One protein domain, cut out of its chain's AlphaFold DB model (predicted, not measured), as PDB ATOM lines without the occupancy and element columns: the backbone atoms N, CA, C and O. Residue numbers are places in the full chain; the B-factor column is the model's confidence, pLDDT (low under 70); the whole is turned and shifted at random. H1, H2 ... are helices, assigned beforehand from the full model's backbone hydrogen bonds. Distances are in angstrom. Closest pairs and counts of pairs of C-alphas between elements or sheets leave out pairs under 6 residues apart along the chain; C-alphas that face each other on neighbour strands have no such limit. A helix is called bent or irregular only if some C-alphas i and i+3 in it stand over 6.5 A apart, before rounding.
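What this domain is: This is residues 42 to 168 of the 308 residues of the protein "Hypothetical protein" of Grammatophora oceanica (UniProt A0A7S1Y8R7). The longest helix, H1, crosses H5 at a steep angle with its later residues, while its residues 42 to 58 stick out as a long arm. H5 and H2 lie side by side, running opposite ways, and H3 and H4 make a corner at the end of this pair where H2 ends and H5 begins. The printed part has 127 residues with five named helices, in the order H1 H2 H3 H4 H5, and no named strand; the class is all helix. The whole is loose, with a radius of gyration of the C-alphas of 18.0 A and spans of 47 by 47 by 30 A.

How they stand to each other: H1, residues 42 to 74, touches H5, residues 139 to 168, with residues 62 to 67 alone, at a steep tilt of 64 degrees; the closest C-alphas are those of Tyr 63 and Cys 151, 5.9 A apart. H5 is the hub, touching three other helices. H5 touches H2, residues 80 to 97, with its residues 145 to 159 alone, and the closest C-alphas, of Gly 91 and Gly 149, are 4.0 A apart. H2 and H5 run opposite ways at a shallow tilt of 33 degrees, only just short of steep. H1 and H2 are close but not clearly touching, with the closest C-alphas, of Thr 74 and Gln 80, 7.3 A apart. H4, residues 126 to 137, and H5 only just touch, with 3 pairs of C-alphas within 8 A, and only at the corner by their link; the closest C-alphas are those of Leu 134 and Arg 142, 6.1 A apart. H2 and H4 are close but not clearly touching, with the C-alphas of Ile 97 and Leu 131 closest at 6.4 A. H3, residues 107 to 122, touches H4 with residues 117 to 121 alone, about perpendicular at 73 degrees; the closest C-alphas, of Leu 121 and Ala 128, are 5.3 A apart. H3 is apart from H1, H2 and H5, and H1 is apart from H4. In H2, H3, H4 and H5 every O i to N i+4 pair is within hydrogen-bond range; in H1 27 of 29 are.

Where its parts are: H1 begins at C-alpha 42, at (221.150, 190.058, 177.221), and is 46.6 A long from first to last C-alpha. It is neither bent nor irregular, but only just: C-alphas 43 and 46 are 6.4 A apart. H5 is 43.1 A long and ends at C-alpha 168, at (255.185, 220.440, 160.926). H2 is 25.5 A long, H3 22.2 A and H4 15.7 A; H3 begins at C-alpha 107, at (215.603, 214.677, 158.992).

The domain as a whole: The two C-alphas farthest apart, of Thr 42 and Glu 78, are 53.9 A apart. Residues 42 to 58 of H1, residues 75 to 80 and residues 161 to 168 of H5 stand free. The printed part has no cut. The links H1 to H2, H3 to H4 and H4 to H5 are tight, H2 to H3 is short, and no link is long. The mean pLDDT of the printed part is 91.8, and no printed residue is under 70.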
ATOM      1  N   THR A  42     220.725 191.197 178.051       92.44
ATOM      2  CA  THR A  42     221.150 190.058 177.221       92.44
ATOM      3  C   THR A  42     220.498 190.033 175.839       92.44
ATOM      4  O   THR A  42     221.111 189.546 174.892       92.44
ATOM      5  N   ARG A  43     219.280 190.569 175.686       90.06
ATOM      6  CA  ARG A  43     218.577 190.613 174.391       90.06
ATOM      7  C   ARG A  43     218.913 191.833 173.544       90.06
ATOM      8  O   ARG A  43     218.772 191.757 172.326       90.06
ATOM      9  N   HIS A  44     219.330 192.938 174.158       83.88
ATOM     10  CA  HIS A  44     219.528 194.204 173.452       83.88
ATOM     11  C   HIS A  44     220.985 194.661 173.465       83.88
ATOM     12  O   HIS A  44     221.561 194.891 172.400       83.88
ATOM     13  N   SER A  45     221.599 194.739 174.642       87.69
ATOM     14  CA  SER A  45     222.960 195.254 174.792       87.69
ATOM     15  C   SER A  45     223.995 194.269 174.263       87.69
ATOM     16  O   SER A  45     224.863 194.659 173.486       87.69
ATOM     17  N   LEU A  46     223.883 192.980 174.602       88.00
ATOM     18  CA  LEU A  46     224.878 191.978 174.203       88.00
ATOM     19  C   LEU A  46     224.965 191.777 172.675       88.00
ATOM     20  O   LEU A  46     226.078 191.823 172.147       88.00
ATOM     21  N   PRO A  47     223.854 191.654 171.919       88.94
ATOM     22  CA  PRO A  47     223.908 191.653 170.457       88.94
ATOM     23  C   PRO A  47     224.438 192.967 169.878       88.94
ATOM     24  O   PRO A  47     225.141 192.942 168.867       88.94
ATOM     25  N   GLY A  48     224.144 194.105 170.518       82.88
ATOM     26  CA  GLY A  48     224.685 195.410 170.134       82.88
ATOM     27  C   GLY A  48     226.210 195.458 170.247       82.88
ATOM     28  O   GLY A  48     226.886 195.790 169.276       82.88
ATOM     29  N   VAL A  49     226.754 195.042 171.395       87.38
ATOM     30  CA  VAL A  49     228.203 194.941 171.634       87.38
ATOM     31  C   VAL A  49     228.847 193.954 170.664       87.38
ATOM     32  O   VAL A  49     229.846 194.286 170.034       87.38
ATOM     33  N   ALA A  50     228.259 192.770 170.476       89.81
ATOM     34  CA  ALA A  50     228.778 191.780 169.533       89.81
ATOM     35  C   ALA A  50     228.813 192.322 168.094       89.81
ATOM     36  O   ALA A  50     229.807 192.152 167.391       89.81
ATOM     37  N   THR A  51     227.759 193.027 167.671       83.62
ATOM     38  CA  THR A  51     227.695 193.666 166.349       83.62
ATOM     39  C   THR A  51     228.757 194.752 166.206       83.62
ATOM     40  O   THR A  51     229.411 194.824 165.168       83.62
ATOM     41  N   LEU A  52     228.973 195.566 167.245       83.31
ATOM     42  CA  LEU A  52     230.020 196.585 167.255       83.31
ATOM     43  C   LEU A  52     231.416 195.956 167.134       83.31
ATOM     44  O   LEU A  52     232.204 196.394 166.302       83.31
ATOM     45  N   CYS A  53     231.702 194.895 167.892       89.38
ATOM     46  CA  CYS A  53     232.971 194.172 167.800       89.38
ATOM     47  C   CYS A  53     233.196 193.587 166.399       89.38
ATOM     48  O   CYS A  53     234.266 193.766 165.819       89.38
ATOM     49  N   LEU A  54     232.182 192.930 165.826       89.00
ATOM     50  CA  LEU A  54     232.250 192.391 164.464       89.00
ATOM     51  C   LEU A  54     232.447 193.497 163.420       89.00
ATOM     52  O   LEU A  54     233.214 193.314 162.476       89.00
ATOM     53  N   PHE A  55     231.799 194.650 163.601       84.12
ATOM     54  CA  PHE A  55     231.995 195.817 162.748       84.12
ATOM     55  C   PHE A  55     233.434 196.335 162.827       84.12
ATOM     56  O   PHE A  55     234.048 196.542 161.785       84.12
ATOM     57  N   CYS A  56     233.995 196.494 164.028       89.94
ATOM     58  CA  CYS A  56     235.382 196.923 164.212       89.94
ATOM     59  C   CYS A  56     236.379 195.941 163.579       89.94
ATOM     60  O   CYS A  56     237.309 196.375 162.903       89.94
ATOM     61  N   LEU A  57     236.170 194.629 163.741       91.56
ATOM     62  CA  LEU A  57     237.013 193.606 163.114       91.56
ATOM     63  C   LEU A  57     236.941 193.680 161.587       91.56
ATOM     64  O   LEU A  57     237.972 193.758 160.927       91.56
ATOM     65  N   CYS A  58     235.730 193.722 161.026       88.12
ATOM     66  CA  CYS A  58     235.534 193.851 159.584       88.12
ATOM     67  C   CYS A  58     236.160 195.145 159.040       88.12
ATOM     68  O   CYS A  58     236.794 195.120 157.984       88.12
ATOM     69  N   HIS A  59     236.038 196.247 159.785       90.19
ATOM     70  CA  HIS A  59     236.634 197.530 159.438       90.19
ATOM     71  C   HIS A  59     238.141 197.476 159.368       90.19
ATOM     72  O   HIS A  59     238.699 197.823 158.330       90.19
ATOM     73  N   ASN A  60     238.781 196.990 160.425       87.69
ATOM     74  CA  ASN A  60     240.229 196.906 160.478       87.69
ATOM     75  C   ASN A  60     240.761 195.958 159.398       87.69
ATOM     76  O   ASN A  60     241.684 196.323 158.681       87.69
ATOM     77  N   SER A  61     240.142 194.786 159.212       93.25
ATOM     78  CA  SER A  61     240.567 193.834 158.178       93.25
ATOM     79  C   SER A  61     240.427 194.393 156.763       93.25
ATOM     80  O   SER A  61     241.317 194.192 155.942       93.25
ATOM     81  N   LEU A  62     239.329 195.091 156.454       90.31
ATOM     82  CA  LEU A  62     239.159 195.667 155.123       90.31
ATOM     83  C   LEU A  62     240.063 196.882 154.906       90.31
ATOM     84  O   LEU A  62     240.614 197.035 153.819       90.31
ATOM     85  N   TYR A  63     240.198 197.744 155.914       92.62
ATOM     86  CA  TYR A  63     241.109 198.882 155.868       92.62
ATOM     87  C   TYR A  63     242.540 198.415 155.590       92.62
ATOM     88  O   TYR A  63     243.165 198.919 154.659       92.62
ATOM     89  N   GLU A  64     243.015 197.406 156.323       90.31
ATOM     90  CA  GLU A  64     244.344 196.819 156.132       90.31
ATOM     91  C   GLU A  64     244.491 196.222 154.729       90.31
ATOM     92  O   GLU A  64     245.430 196.556 154.016       90.31
ATOM     93  N   LEU A  65     243.522 195.415 154.279       94.56
ATOM     94  CA  LEU A  65     243.551 194.813 152.943       94.56
ATOM     95  C   LEU A  65     243.650 195.868 151.832       94.56
ATOM     96  O   LEU A  65     244.453 195.724 150.914       94.56
ATOM     97  N   ILE A  66     242.834 196.924 151.896       94.38
ATOM     98  CA  ILE A  66     242.860 198.000 150.897       94.38
ATOM     99  C   ILE A  66     244.182 198.773 150.981       94.38
ATOM    100  O   ILE A  66     244.737 199.122 149.942       94.38
ATOM    101  N   THR A  67     244.691 199.019 152.189       92.12
ATOM    102  CA  THR A  67     245.957 199.733 152.399       92.12
ATOM    103  C   THR A  67     247.134 198.951 151.829       92.12
ATOM    104  O   THR A  67     247.921 199.535 151.097       92.12
ATOM    105  N   GLN A  68     247.214 197.641 152.073       94.25
ATOM    106  CA  GLN A  68     248.242 196.756 151.511       94.25
ATOM    107  C   GLN A  68     248.187 196.741 149.978       94.25
ATOM    108  O   GLN A  68     249.195 196.975 149.321       94.25
ATOM    109  N   ILE A  69     246.990 196.576 149.396       94.56
ATOM    110  CA  ILE A  69     246.814 196.627 147.935       94.56
ATOM    111  C   ILE A  69     247.292 197.971 147.380       94.56
ATOM    112  O   ILE A  69     247.989 198.003 146.367       94.56
ATOM    113  N   LEU A  70     246.913 199.086 148.010       94.19
ATOM    114  CA  LEU A  70     247.365 200.406 147.583       94.19
ATOM    115  C   LEU A  70     248.878 200.542 147.737       94.19
ATOM    116  O   LEU A  70     249.528 200.956 146.791       94.19
ATOM    117  N   TYR A  71     249.463 200.161 148.864       91.88
ATOM    118  CA  TYR A  71     250.902 200.269 149.082       91.88
ATOM    119  C   TYR A  71     251.697 199.488 148.024       91.88
ATOM    120  O   TYR A  71     252.516 200.071 147.314       91.88
ATOM    121  N   ASP A  72     251.354 198.217 147.808       93.75
ATOM    122  CA  ASP A  72     252.030 197.353 146.835       93.75
ATOM    123  C   ASP A  72     251.871 197.852 145.395       93.75
ATOM    124  O   ASP A  72     252.819 197.848 144.609       93.75
ATOM    125  N   THR A  73     250.671 198.310 145.025       93.56
ATOM    126  CA  THR A  73     250.411 198.795 143.658       93.56
ATOM    127  C   THR A  73     251.031 200.158 143.376       93.56
ATOM    128  O   THR A  73     251.183 200.527 142.211       93.56
ATOM    129  N   THR A  74     251.389 200.909 144.417       92.88
ATOM    130  CA  THR A  74     251.823 202.303 144.291       92.88
ATOM    131  C   THR A  74     253.278 202.541 144.672       92.88
ATOM    132  O   THR A  74     253.784 203.634 144.425       92.88
ATOM    133  N   ALA A  75     253.980 201.510 145.153       92.25
ATOM    134  CA  ALA A  75     255.389 201.562 145.539       92.25
ATOM    135  C   ALA A  75     256.316 202.147 144.453       92.25
ATOM    136  O   ALA A  75     257.287 202.824 144.773       92.25
ATOM    137  N   TYR A  76     255.998 201.938 143.172       94.25
ATOM    138  CA  TYR A  76     256.819 202.388 142.040       94.25
ATOM    139  C   TYR A  76     256.375 203.724 141.420       94.25
ATOM    140  O   TYR A  76     256.915 204.137 140.396       94.25
ATOM    141  N   ILE A  77     255.359 204.389 141.979       95.75
ATOM    142  CA  ILE A  77     254.849 205.653 141.436       95.75
ATOM    143  C   ILE A  77     255.603 206.816 142.086       95.75
ATOM    144  O   ILE A  77     255.422 207.087 143.269       95.75
ATOM    145  N   GLU A  78     256.391 207.546 141.291       95.75
ATOM    146  CA  GLU A  78     257.186 208.695 141.759       95.75
ATOM    147  C   GLU A  78     256.320 209.787 142.411       95.75
ATOM    148  O   GLU A  78     256.680 210.361 143.435       95.75
ATOM    149  N   ASN A  79     255.144 210.068 141.837       95.75
ATOM    150  CA  ASN A  79     254.238 211.100 142.338       95.75
ATOM    151  C   ASN A  79     253.112 210.506 143.195       95.75
ATOM    152  O   ASN A  79     251.947 210.454 142.785       95.75
ATOM    153  N   GLN A  80     253.473 210.059 144.398       93.38
ATOM    154  CA  GLN A  80     252.518 209.521 145.370       93.38
ATOM    155  C   GLN A  80     251.441 210.546 145.760       93.38
ATOM    156  O   GLN A  80     250.279 210.184 145.925       93.38
ATOM    157  N   ASP A  81     251.775 211.839 145.834       93.94
ATOM    158  CA  ASP A  81     250.811 212.887 146.192       93.94
ATOM    159  C   ASP A  81     249.637 212.957 145.220       93.94
ATOM    160  O   ASP A  81     248.478 212.921 145.639       93.94
ATOM    161  N   ALA A  82     249.920 213.035 143.918       95.44
ATOM    162  CA  ALA A  82     248.883 213.101 142.891       95.44
ATOM    163  C   ALA A  82     247.990 211.852 142.905       95.44
ATOM    164  O   ALA A  82     246.777 211.935 142.694       95.44
ATOM    165  N   LEU A  83     248.587 210.699 143.196       95.44
ATOM    166  CA  LEU A  83     247.885 209.436 143.320       95.44
ATOM    167  C   LEU A  83     246.942 209.411 144.527       95.44
ATOM    168  O   LEU A  83     245.772 209.079 144.353       95.44
ATOM    169  N   TYR A  84     247.391 209.810 145.720       95.19
ATOM    170  CA  TYR A  84     246.520 209.882 146.898       95.19
ATOM    171  C   TYR A  84     245.402 210.923 146.725       95.19
ATOM    172  O   TYR A  84     244.274 210.669 147.152       95.19
ATOM    173  N   VAL A  85     245.632 212.032 146.003       96.50
ATOM    174  CA  VAL A  85     244.540 212.938 145.590       96.50
ATOM    175  C   VAL A  85     243.537 212.201 144.696       96.50
ATOM    176  O   VAL A  85     242.328 212.301 144.912       96.50
ATOM    177  N   ALA A  86     244.002 211.444 143.700       97.19
ATOM    178  CA  ALA A  86     243.124 210.698 142.800       97.19
ATOM    179  C   ALA A  86     242.313 209.617 143.541       97.19
ATOM    180  O   ALA A  86     241.103 209.499 143.324       97.19
ATOM    181  N   VAL A  87     242.946 208.877 144.457       96.88
ATOM    182  CA  VAL A  87     242.294 207.872 145.309       96.88
ATOM    183  C   VAL A  87     241.269 208.524 146.241       96.88
ATOM    184  O   VAL A  87     240.156 208.013 146.380       96.88
ATOM    185  N   PHE A  88     241.582 209.692 146.810       97.50
ATOM    186  CA  PHE A  88     240.642 210.463 147.621       97.50
ATOM    187  C   PHE A  88     239.405 210.868 146.811       97.50
ATOM    188  O   PHE A  88     238.272 210.639 147.243       97.50
ATOM    189  N   LEU A  89     239.600 211.417 145.609       97.56
ATOM    190  CA  LEU A  89     238.503 211.805 144.719       97.56
ATOM    191  C   LEU A  89     237.650 210.598 144.308       97.56
ATOM    192  O   LEU A  89     236.420 210.701 144.275       97.56
ATOM    193  N   LEU A  90     238.275 209.445 144.052       97.38
ATOM    194  CA  LEU A  90     237.576 208.188 143.788       97.38
ATOM    195  C   LEU A  90     236.745 207.741 145.000       97.38
ATOM    196  O   LEU A  90     235.575 207.389 144.841       97.38
ATOM    197  N   GLY A  91     237.307 207.805 146.208       96.88
ATOM    198  CA  GLY A  91     236.600 207.494 147.449       96.88
ATOM    199  C   GLY A  91     235.369 208.382 147.651       96.88
ATOM    200  O   GLY A  91     234.259 207.880 147.849       96.88
ATOM    201  N   VAL A  92     235.523 209.700 147.480       96.69
ATOM    202  CA  VAL A  92     234.414 210.668 147.539       96.69
ATOM    203  C   VAL A  92     233.356 210.369 146.472       96.69
ATOM    204  O   VAL A  92     232.157 210.414 146.765       96.69
ATOM    205  N   LEU A  93     233.766 210.019 145.249       96.12
ATOM    206  CA  LEU A  93     232.851 209.645 144.169       96.12
ATOM    207  C   LEU A  93     232.052 208.377 144.512       96.12
ATOM    208  O   LEU A  93     230.837 208.346 144.307       96.12
ATOM    209  N   LEU A  94     232.686 207.353 145.089       96.25
ATOM    210  CA  LEU A  94     232.006 206.135 145.542       96.25
ATOM    211  C   LEU A  94     231.017 206.421 146.684       96.25
ATOM    212  O   LEU A  94     229.866 205.970 146.635       96.25
ATOM    213  N   CYS A  95     231.406 207.235 147.670       95.31
ATOM    214  CA  CYS A  95     230.507 207.704 148.733       95.31
ATOM    215  C   CYS A  95     229.335 208.529 148.176       95.31
ATOM    216  O   CYS A  95     228.213 208.465 148.688       95.31
ATOM    217  N   ARG A  96     229.564 209.283 147.096       93.88
ATOM    218  CA  ARG A  96     228.534 210.062 146.407       93.88
ATOM    219  C   ARG A  96     227.541 209.173 145.661       93.88
ATOM    220  O   ARG A  96     226.337 209.366 145.820       93.88
ATOM    221  N   ILE A  97     228.022 208.207 144.876       92.31
ATOM    222  CA  ILE A  97     227.184 207.296 144.076       92.31
ATOM    223  C   ILE A  97     226.389 206.341 144.974       92.31
ATOM    224  O   ILE A  97     225.223 206.063 144.698       92.31
ATOM    225  N   SER A  98     226.978 205.870 146.075       94.44
ATOM    226  CA  SER A  98     226.271 205.059 147.078       94.44
ATOM    227  C   SER A  98     225.262 205.871 147.904       94.44
ATOM    228  O   SER A  98     224.382 205.302 148.559       94.44
ATOM    229  N   GLY A  99     225.355 207.202 147.860       89.06
ATOM    230  CA  GLY A  99     224.528 208.123 148.629       89.06
ATOM    231  C   GLY A  99     224.916 208.233 150.105       89.06
ATOM    232  O   GLY A  99     224.227 208.939 150.830       89.06
ATOM    233  N   GLY A 100     225.999 207.585 150.546       88.06
ATOM    234  CA  GLY A 100     226.446 207.648 151.941       88.06
ATOM    235  C   GLY A 100     226.925 209.037 152.367       88.06
ATOM    236  O   GLY A 100     226.805 209.413 153.526       88.06
ATOM    237  N   ILE A 101     227.348 209.878 151.413       90.44
ATOM    238  CA  ILE A 101     227.684 211.285 151.694       90.44
ATOM    239  C   ILE A 101     226.485 212.111 152.184       90.44
ATOM    240  O   ILE A 101     226.657 213.267 152.539       90.44
ATOM    241  N   PHE A 102     225.263 211.578 152.154       87.38
ATOM    242  CA  PHE A 102     224.065 212.270 152.625       87.38
ATOM    243  C   PHE A 102     223.567 211.773 153.980       87.38
ATOM    244  O   PHE A 102     222.603 212.341 154.496       87.38
ATOM    245  N   ASP A 103     224.200 210.750 154.556       82.38
ATOM    246  CA  ASP A 103     223.739 210.132 155.804       82.38
ATOM    247  C   ASP A 103     223.863 211.086 157.005       82.38
ATOM    248  O   ASP A 103     223.209 210.892 158.025       82.38
ATOM    249  N   TRP A 104     224.631 212.171 156.865       81.94
ATOM    250  CA  TRP A 104     224.749 213.222 157.876       81.94
ATOM    251  C   TRP A 104     223.628 214.272 157.855       81.94
ATOM    252  O   TRP A 104     223.554 215.103 158.764       81.94
ATOM    253  N   LEU A 105     222.765 214.293 156.835       82.44
ATOM    254  CA  LEU A 105     221.705 215.297 156.740       82.44
ATOM    255  C   LEU A 105     220.656 215.092 157.842       82.44
ATOM    256  O   LEU A 105     220.118 213.998 158.010       82.44
ATOM    257  N   SER A 106     220.283 216.172 158.539       80.31
ATOM    258  CA  SER A 106     219.166 216.149 159.497       80.31
ATOM    259  C   SER A 106     217.857 215.676 158.836       80.31
ATOM    260  O   SER A 106     217.684 215.883 157.634       80.31
ATOM    261  N   PRO A 107     216.866 215.139 159.579       83.06
ATOM    262  CA  PRO A 107     215.603 214.677 158.992       83.06
ATOM    263  C   PRO A 107     214.895 215.733 158.123       83.06
ATOM    264  O   PRO A 107     214.314 215.410 157.086       83.06
ATOM    265  N   GLN A 108     214.979 217.011 158.507       83.88
ATOM    266  CA  GLN A 108     214.422 218.132 157.740       83.88
ATOM    267  C   GLN A 108     215.168 218.342 156.411       83.88
ATOM    268  O   GLN A 108     214.537 218.401 155.355       83.88
ATOM    269  N   GLN A 109     216.503 218.398 156.443       84.00
ATOM    270  CA  GLN A 109     217.335 218.519 155.237       84.00
ATOM    271  C   GLN A 109     217.226 217.280 154.344       84.00
ATOM    272  O   GLN A 109     217.182 217.395 153.121       84.00
ATOM    273  N   TYR A 110     217.119 216.099 154.947       84.25
ATOM    274  CA  TYR A 110     216.900 214.846 154.247       84.25
ATOM    275  C   TYR A 110     215.567 214.858 153.495       84.25
ATOM    276  O   TYR A 110     215.521 214.449 152.339       84.25
ATOM    277  N   ASN A 111     214.492 215.388 154.088       84.12
ATOM    278  CA  ASN A 111     213.207 215.536 153.401       84.12
ATOM    279  C   ASN A 111     213.290 216.486 152.195       84.12
ATOM    280  O   ASN A 111     212.743 216.166 151.138       84.12
ATOM    281  N   LEU A 112     214.006 217.608 152.321       89.75
ATOM    282  CA  LEU A 112     214.252 218.527 151.203       89.75
ATOM    283  C   LEU A 112     215.069 217.854 150.092       89.75
ATOM    284  O   LEU A 112     214.664 217.865 148.931       89.75
ATOM    285  N   ASN A 113     216.166 217.186 150.450       86.69
ATOM    286  CA  ASN A 113     217.009 216.467 149.497       86.69
ATOM    287  C   ASN A 113     216.257 215.297 148.837       86.69
ATOM    288  O   ASN A 113     216.417 215.027 147.648       86.69
ATOM    289  N   LYS A 114     215.372 214.620 149.577       87.31
ATOM    290  CA  LYS A 114     214.480 213.580 149.050       87.31
ATOM    291  C   LYS A 114     213.492 214.159 148.042       87.31
ATOM    292  O   LYS A 114     213.284 213.543 146.997       87.31
ATOM    293  N   PHE A 115     212.896 215.315 148.331       92.31
ATOM    294  CA  PHE A 115     212.014 216.010 147.393       92.31
ATOM    295  C   PHE A 115     212.764 216.391 146.112       92.31
ATOM    296  O   PHE A 115     212.296 216.088 145.013       92.31
ATOM    297  N   GLU A 116     213.964 216.962 146.238       90.81
ATOM    298  CA  GLU A 116     214.798 217.311 145.089       90.81
ATOM    299  C   GLU A 116     215.202 216.069 144.283       90.81
ATOM    300  O   GLU A 116     215.049 216.040 143.064       90.81
ATOM    301  N   SER A 117     215.635 215.001 144.956       88.19
ATOM    302  CA  SER A 117     215.984 213.720 144.332       88.19
ATOM    303  C   SER A 117     214.796 213.114 143.583       88.19
ATOM    304  O   SER A 117     214.953 212.584 142.484       88.19
ATOM    305  N   HIS A 118     213.588 213.232 144.137       90.44
ATOM    306  CA  HIS A 118     212.369 212.792 143.466       90.44
ATOM    307  C   HIS A 118     212.071 213.639 142.223       90.44
ATOM    308  O   HIS A 118     211.683 213.093 141.191       90.44
ATOM    309  N   ASN A 119     212.302 214.952 142.279       93.00
ATOM    310  CA  ASN A 119     212.156 215.826 141.118       93.00
ATOM    311  C   ASN A 119     213.191 215.501 140.024       93.00
ATOM    312  O   ASN A 119     212.843 215.369 138.854       93.00
ATOM    313  N   ARG A 120     214.455 215.264 140.397       91.38
ATOM    314  CA  ARG A 120     215.512 214.823 139.465       91.38
ATOM    315  C   ARG A 120     215.176 213.495 138.792       91.38
ATOM    316  O   ARG A 120     215.406 213.341 137.596       91.38
ATOM    317  N   LEU A 121     214.591 212.568 139.544       91.06
ATOM    318  CA  LEU A 121     214.128 211.288 139.020       91.06
ATOM    319  C   LEU A 121     212.963 211.459 138.033       91.06
ATOM    320  O   LEU A 121     212.938 210.783 137.009       91.06
ATOM    321  N   ARG A 122     212.025 212.381 138.299       93.81
ATOM    322  CA  ARG A 122     210.960 212.738 137.340       93.81
ATOM    323  C   ARG A 122     211.530 213.319 136.047       93.81
ATOM    324  O   ARG A 122     211.029 213.001 134.977       93.81
ATOM    325  N   LEU A 123     212.600 214.106 136.151       92.62
ATOM    326  CA  LEU A 123     213.345 214.654 135.014       92.62
ATOM    327  C   LEU A 123     214.296 213.639 134.347       92.62
ATOM    328  O   LEU A 123     215.059 214.032 133.472       92.62
ATOM    329  N   GLN A 124     214.280 212.362 134.755       93.56
ATOM    330  CA  GLN A 124     215.134 211.294 134.212       93.56
ATOM    331  C   GLN A 124     216.631 211.639 134.207       93.56
ATOM    332  O   GLN A 124     217.382 211.217 133.327       93.56
ATOM    333  N   LYS A 125     217.096 212.398 135.208       94.00
ATOM    334  CA  LYS A 125     218.532 212.645 135.353       94.00
ATOM    335  C   LYS A 125     219.249 211.333 135.678       94.00
ATOM    336  O   LYS A 125     218.810 210.566 136.539       94.00
ATOM    337  N   TRP A 126     220.350 211.078 134.972       92.00
ATOM    338  CA  TRP A 126     221.041 209.788 135.002       92.00
ATOM    339  C   TRP A 126     221.570 209.419 136.396       92.00
ATOM    340  O   TRP A 126     221.465 208.264 136.805       92.00
ATOM    341  N   ASP A 127     222.036 210.406 137.169       87.50
ATOM    342  CA  ASP A 127     222.494 210.245 138.555       87.50
ATOM    343  C   ASP A 127     221.394 209.675 139.469       87.50
ATOM    344  O   ASP A 127     221.607 208.698 140.190       87.50
ATOM    345  N   ALA A 128     220.189 210.242 139.402       89.62
ATOM    346  CA  ALA A 128     219.047 209.818 140.206       89.62
ATOM    347  C   ALA A 128     218.525 208.432 139.790       89.62
ATOM    348  O   ALA A 128     218.121 207.637 140.646       89.62
ATOM    349  N   VAL A 129     218.550 208.123 138.489       92.38
ATOM    350  CA  VAL A 129     218.168 206.805 137.959       92.38
ATOM    351  C   VAL A 129     219.159 205.735 138.414       92.38
ATOM    352  O   VAL A 129     218.733 204.691 138.913       92.38
ATOM    353  N   LEU A 130     220.464 206.006 138.305       91.06
ATOM    354  CA  LEU A 130     221.517 205.100 138.759       91.06
ATOM    355  C   LEU A 130     221.407 204.837 140.263       91.06
ATOM    356  O   LEU A 130     221.371 203.678 140.674       91.06
ATOM    357  N   LEU A 131     221.268 205.887 141.078       89.75
ATOM    358  CA  LEU A 131     221.117 205.758 142.529       89.75
ATOM    359  C   LEU A 131     219.874 204.936 142.899       89.75
ATOM    360  O   LEU A 131     219.936 204.063 143.767       89.75
ATOM    361  N   ARG A 132     218.738 205.169 142.223       91.88
ATOM    362  CA  ARG A 132     217.513 204.381 142.426       91.88
ATOM    363  C   ARG A 132     217.727 202.916 142.056       91.88
ATOM    364  O   ARG A 132     217.302 202.041 142.811       91.88
ATOM    365  N   LYS A 133     218.377 202.652 140.920       94.62
ATOM    366  CA  LYS A 133     218.669 201.295 140.449       94.62
ATOM    367  C   LYS A 133     219.604 200.572 141.416       94.62
ATOM    368  O   LYS A 133     219.279 199.471 141.831       94.62
ATOM    369  N   LEU A 134     220.690 201.205 141.857       93.19
ATOM    370  CA  LEU A 134     221.590 200.643 142.869       93.19
ATOM    371  C   LEU A 134     220.847 200.335 144.173       93.19
ATOM    372  O   LEU A 134     220.950 199.229 144.692       93.19
ATOM    373  N   LYS A 135     220.033 201.274 144.669       92.69
ATOM    374  CA  LYS A 135     219.286 201.105 145.922       92.69
ATOM    375  C   LYS A 135     218.277 199.953 145.882       92.69
ATOM    376  O   LYS A 135     218.115 199.282 146.896       92.69
ATOM    377  N   HIS A 136     217.580 199.753 144.764       95.19
ATOM    378  CA  HIS A 136     216.538 198.726 144.657       95.19
ATOM    379  C   HIS A 136     217.046 197.388 144.124       95.19
ATOM    380  O   HIS A 136     216.619 196.348 144.611       95.19
ATOM    381  N   SER A 137     217.923 197.404 143.121       97.06
ATOM    382  CA  SER A 137     218.392 196.192 142.449       97.06
ATOM    383  C   SER A 137     219.617 195.580 143.123       97.06
ATOM    384  O   SER A 137     219.773 194.365 143.073       97.06
ATOM    385  N   TYR A 138     220.479 196.387 143.758       96.62
ATOM    386  CA  TYR A 138     221.775 195.924 144.271       96.62
ATOM    387  C   TYR A 138     222.117 196.527 145.648       96.62
ATOM    388  O   TYR A 138     223.108 197.250 145.783       96.62
ATOM    389  N   PRO A 139     221.334 196.230 146.706       94.12
ATOM    390  CA  PRO A 139     221.570 196.796 148.035       94.12
ATOM    391  C   PRO A 139     222.950 196.430 148.599       94.12
ATOM    392  O   PRO A 139     223.620 197.292 149.159       94.12
ATOM    393  N   LEU A 140     223.413 195.190 148.395       95.38
ATOM    394  CA  LEU A 140     224.738 194.743 148.842       95.38
ATOM    395  C   LEU A 140     225.870 195.504 148.142       95.38
ATOM    396  O   LEU A 140     226.778 195.991 148.808       95.38
ATOM    397  N   LEU A 141     225.779 195.678 146.819       95.75
ATOM    398  CA  LEU A 141     226.763 196.452 146.054       95.75
ATOM    399  C   LEU A 141     226.819 197.903 146.537       95.75
ATOM    400  O   LEU A 141     227.899 198.463 146.668       95.75
ATOM    401  N   ARG A 142     225.666 198.505 146.853       94.94
ATOM    402  CA  ARG A 142     225.608 199.861 147.410       94.94
ATOM    403  C   ARG A 142     226.375 199.963 148.731       94.94
ATOM    404  O   ARG A 142     227.127 200.919 148.898       94.94
ATOM    405  N   TYR A 143     226.195 199.005 149.643       93.44
ATOM    406  CA  TYR A 143     226.937 198.978 150.909       93.44
ATOM    407  C   TYR A 143     228.432 198.743 150.690       93.44
ATOM    408  O   TYR A 143     229.239 199.445 151.292       93.44
ATOM    409  N   ALA A 144     228.808 197.836 149.785       95.06
ATOM    410  CA  ALA A 144     230.206 197.608 149.431       95.06
ATOM    411  C   ALA A 144     230.860 198.877 148.859       95.06
ATOM    412  O   ALA A 144     231.914 199.284 149.331       95.06
ATOM    413  N   MET A 145     230.208 199.561 147.911       95.81
ATOM    414  CA  MET A 145     230.695 200.828 147.348       95.81
ATOM    415  C   MET A 145     230.825 201.922 148.408       95.81
ATOM    416  O   MET A 145     231.809 202.656 148.404       95.81
ATOM    417  N   TYR A 146     229.837 202.042 149.300       95.12
ATOM    418  CA  TYR A 146     229.890 202.989 150.412       95.12
ATOM    419  C   TYR A 146     231.108 202.731 151.296       95.12
ATOM    420  O   TYR A 146     231.860 203.655 151.594       95.12
ATOM    421  N   TYR A 147     231.310 201.474 151.677       94.62
ATOM    422  CA  TYR A 147     232.330 201.095 152.637       94.62
ATOM    423  C   TYR A 147     233.743 201.148 152.048       94.62
ATOM    424  O   TYR A 147     234.641 201.701 152.671       94.62
ATOM    425  N   VAL A 148     233.920 200.686 150.807       95.88
ATOM    426  CA  VAL A 148     235.174 200.860 150.058       95.88
ATOM    427  C   VAL A 148     235.478 202.347 149.880       95.88
ATOM    428  O   VAL A 148     236.584 202.775 150.183       95.88
ATOM    429  N   GLY A 149     234.495 203.152 149.459       96.19
ATOM    430  CA  GLY A 149     234.668 204.600 149.330       96.19
ATOM    431  C   GLY A 149     235.092 205.262 150.642       96.19
ATOM    432  O   GLY A 149     236.019 206.067 150.648       96.19
ATOM    433  N   TYR A 150     234.468 204.867 151.756       95.38
ATOM    434  CA  TYR A 150     234.820 205.337 153.094       95.38
ATOM    435  C   TYR A 150     236.261 204.967 153.474       95.38
ATOM    436  O   TYR A 150     237.011 205.841 153.905       95.38
ATOM    437  N   CYS A 151     236.676 203.715 153.260       95.81
ATOM    438  CA  CYS A 151     238.050 203.285 153.525       95.81
ATOM    439  C   CYS A 151     239.068 204.050 152.668       95.81
ATOM    440  O   CYS A 151     240.067 204.504 153.209       95.81
ATOM    441  N   LEU A 152     238.809 204.265 151.371       96.38
ATOM    442  CA  LEU A 152     239.711 205.038 150.504       96.38
ATOM    443  C   LEU A 152     239.890 206.478 150.998       96.38
ATOM    444  O   LEU A 152     241.015 206.974 151.056       96.38
ATOM    445  N   VAL A 153     238.797 207.139 151.395       96.81
ATOM    446  CA  VAL A 153     238.864 208.483 151.989       96.81
ATOM    447  C   VAL A 153     239.675 208.455 153.281       96.81
ATOM    448  O   VAL A 153     240.534 209.313 153.466       96.81
ATOM    449  N   LEU A 154     239.445 207.469 154.154       94.56
ATOM    450  CA  LEU A 154     240.157 207.344 155.424       94.56
ATOM    451  C   LEU A 154     241.663 207.122 155.225       94.56
ATOM    452  O   LEU A 154     242.449 207.802 155.875       94.56
ATOM    453  N   ILE A 155     242.057 206.242 154.301       94.31
ATOM    454  CA  ILE A 155     243.463 205.975 153.959       94.31
ATOM    455  C   ILE A 155     244.146 207.256 153.472       94.31
ATOM    456  O   ILE A 155     245.224 207.602 153.946       94.31
ATOM    457  N   CYS A 156     243.503 208.009 152.576       96.31
ATOM    458  CA  CYS A 156     244.070 209.261 152.070       96.31
ATOM    459  C   CYS A 156     244.159 210.332 153.163       96.31
ATOM    460  O   CYS A 156     245.159 211.037 153.263       96.31
ATOM    461  N   MET A 157     243.129 210.451 154.007       94.38
ATOM    462  CA  MET A 157     243.156 211.369 155.147       94.38
ATOM    463  C   MET A 157     244.262 210.991 156.131       94.38
ATOM    464  O   MET A 157     244.937 211.884 156.628       94.38
ATOM    465  N   TYR A 158     244.477 209.697 156.377       92.50
ATOM    466  CA  TYR A 158     245.579 209.204 157.197       92.50
ATOM    467  C   TYR A 158     246.935 209.559 156.576       92.50
ATOM    468  O   TYR A 158     247.748 210.163 157.263       92.50
ATOM    469  N   TYR A 159     247.136 209.296 155.279       93.12
ATOM    470  CA  TYR A 159     248.355 209.659 154.545       93.12
ATOM    471  C   TYR A 159     248.685 211.156 154.648       93.12
ATOM    472  O   TYR A 159     249.794 211.537 155.019       93.12
ATOM    473  N   TYR A 160     247.718 212.037 154.373       93.38
ATOM    474  CA  TYR A 160     247.956 213.479 154.486       93.38
ATOM    475  C   TYR A 160     248.132 213.927 155.929       93.38
ATOM    476  O   TYR A 160     248.903 214.846 156.190       93.38
ATOM    477  N   HIS A 161     247.437 213.294 156.872       91.00
ATOM    478  CA  HIS A 161     247.583 213.600 158.284       91.00
ATOM    479  C   HIS A 161     248.977 213.225 158.795       91.00
ATOM    480  O   HIS A 161     249.588 214.032 159.492       91.00
ATOM    481  N   THR A 162     249.494 212.035 158.473       88.44
ATOM    482  CA  THR A 162     250.853 211.626 158.858       88.44
ATOM    483  C   THR A 162     251.890 212.511 158.185       88.44
ATOM    484  O   THR A 162     252.755 213.041 158.870       88.44
ATOM    485  N   ARG A 163     251.749 212.792 156.885       91.69
ATOM    486  CA  ARG A 163     252.668 213.685 156.171       91.69
ATOM    487  C   ARG A 163     252.665 215.109 156.726       91.69
ATOM    488  O   ARG A 163     253.726 215.697 156.900       91.69
ATOM    489  N   LEU A 164     251.492 215.672 157.029       91.31
ATOM    490  CA  LEU A 164     251.370 216.996 157.649       91.31
ATOM    491  C   LEU A 164     252.009 217.025 159.040       91.31
ATOM    492  O   LEU A 164     252.673 217.997 159.384       91.31
ATOM    493  N   LEU A 165     251.816 215.964 159.825       91.56
ATOM    494  CA  LEU A 165     252.418 215.829 161.145       91.56
ATOM    495  C   LEU A 165     253.949 215.800 161.049       91.56
ATOM    496  O   LEU A 165     254.599 216.572 161.747       91.56
ATOM    497  N   SER A 166     254.500 214.992 160.137       90.44
ATOM    498  CA  SER A 166     255.938 214.929 159.868       90.44
ATOM    499  C   SER A 166     256.489 216.280 159.412       90.44
ATOM    500  O   SER A 166     257.464 216.754 159.971       90.44
ATOM    501  N   MET A 167     255.839 216.962 158.464       90.44
ATOM    502  CA  MET A 167     256.323 218.260 157.965       90.44
ATOM    503  C   MET A 167     256.311 219.373 159.022       90.44
ATOM    504  O   MET A 167     257.129 220.286 158.953       90.44
ATOM    505  N   LEU A 168     255.353 219.357 159.953       92.81
ATOM    506  CA  LEU A 168     255.185 220.440 160.926       92.81
ATOM    507  C   LEU A 168     255.944 220.218 162.234       92.81
ATOM    508  O   LEU A 168     256.265 221.197 162.905       92.81
TER     509      LEU A 168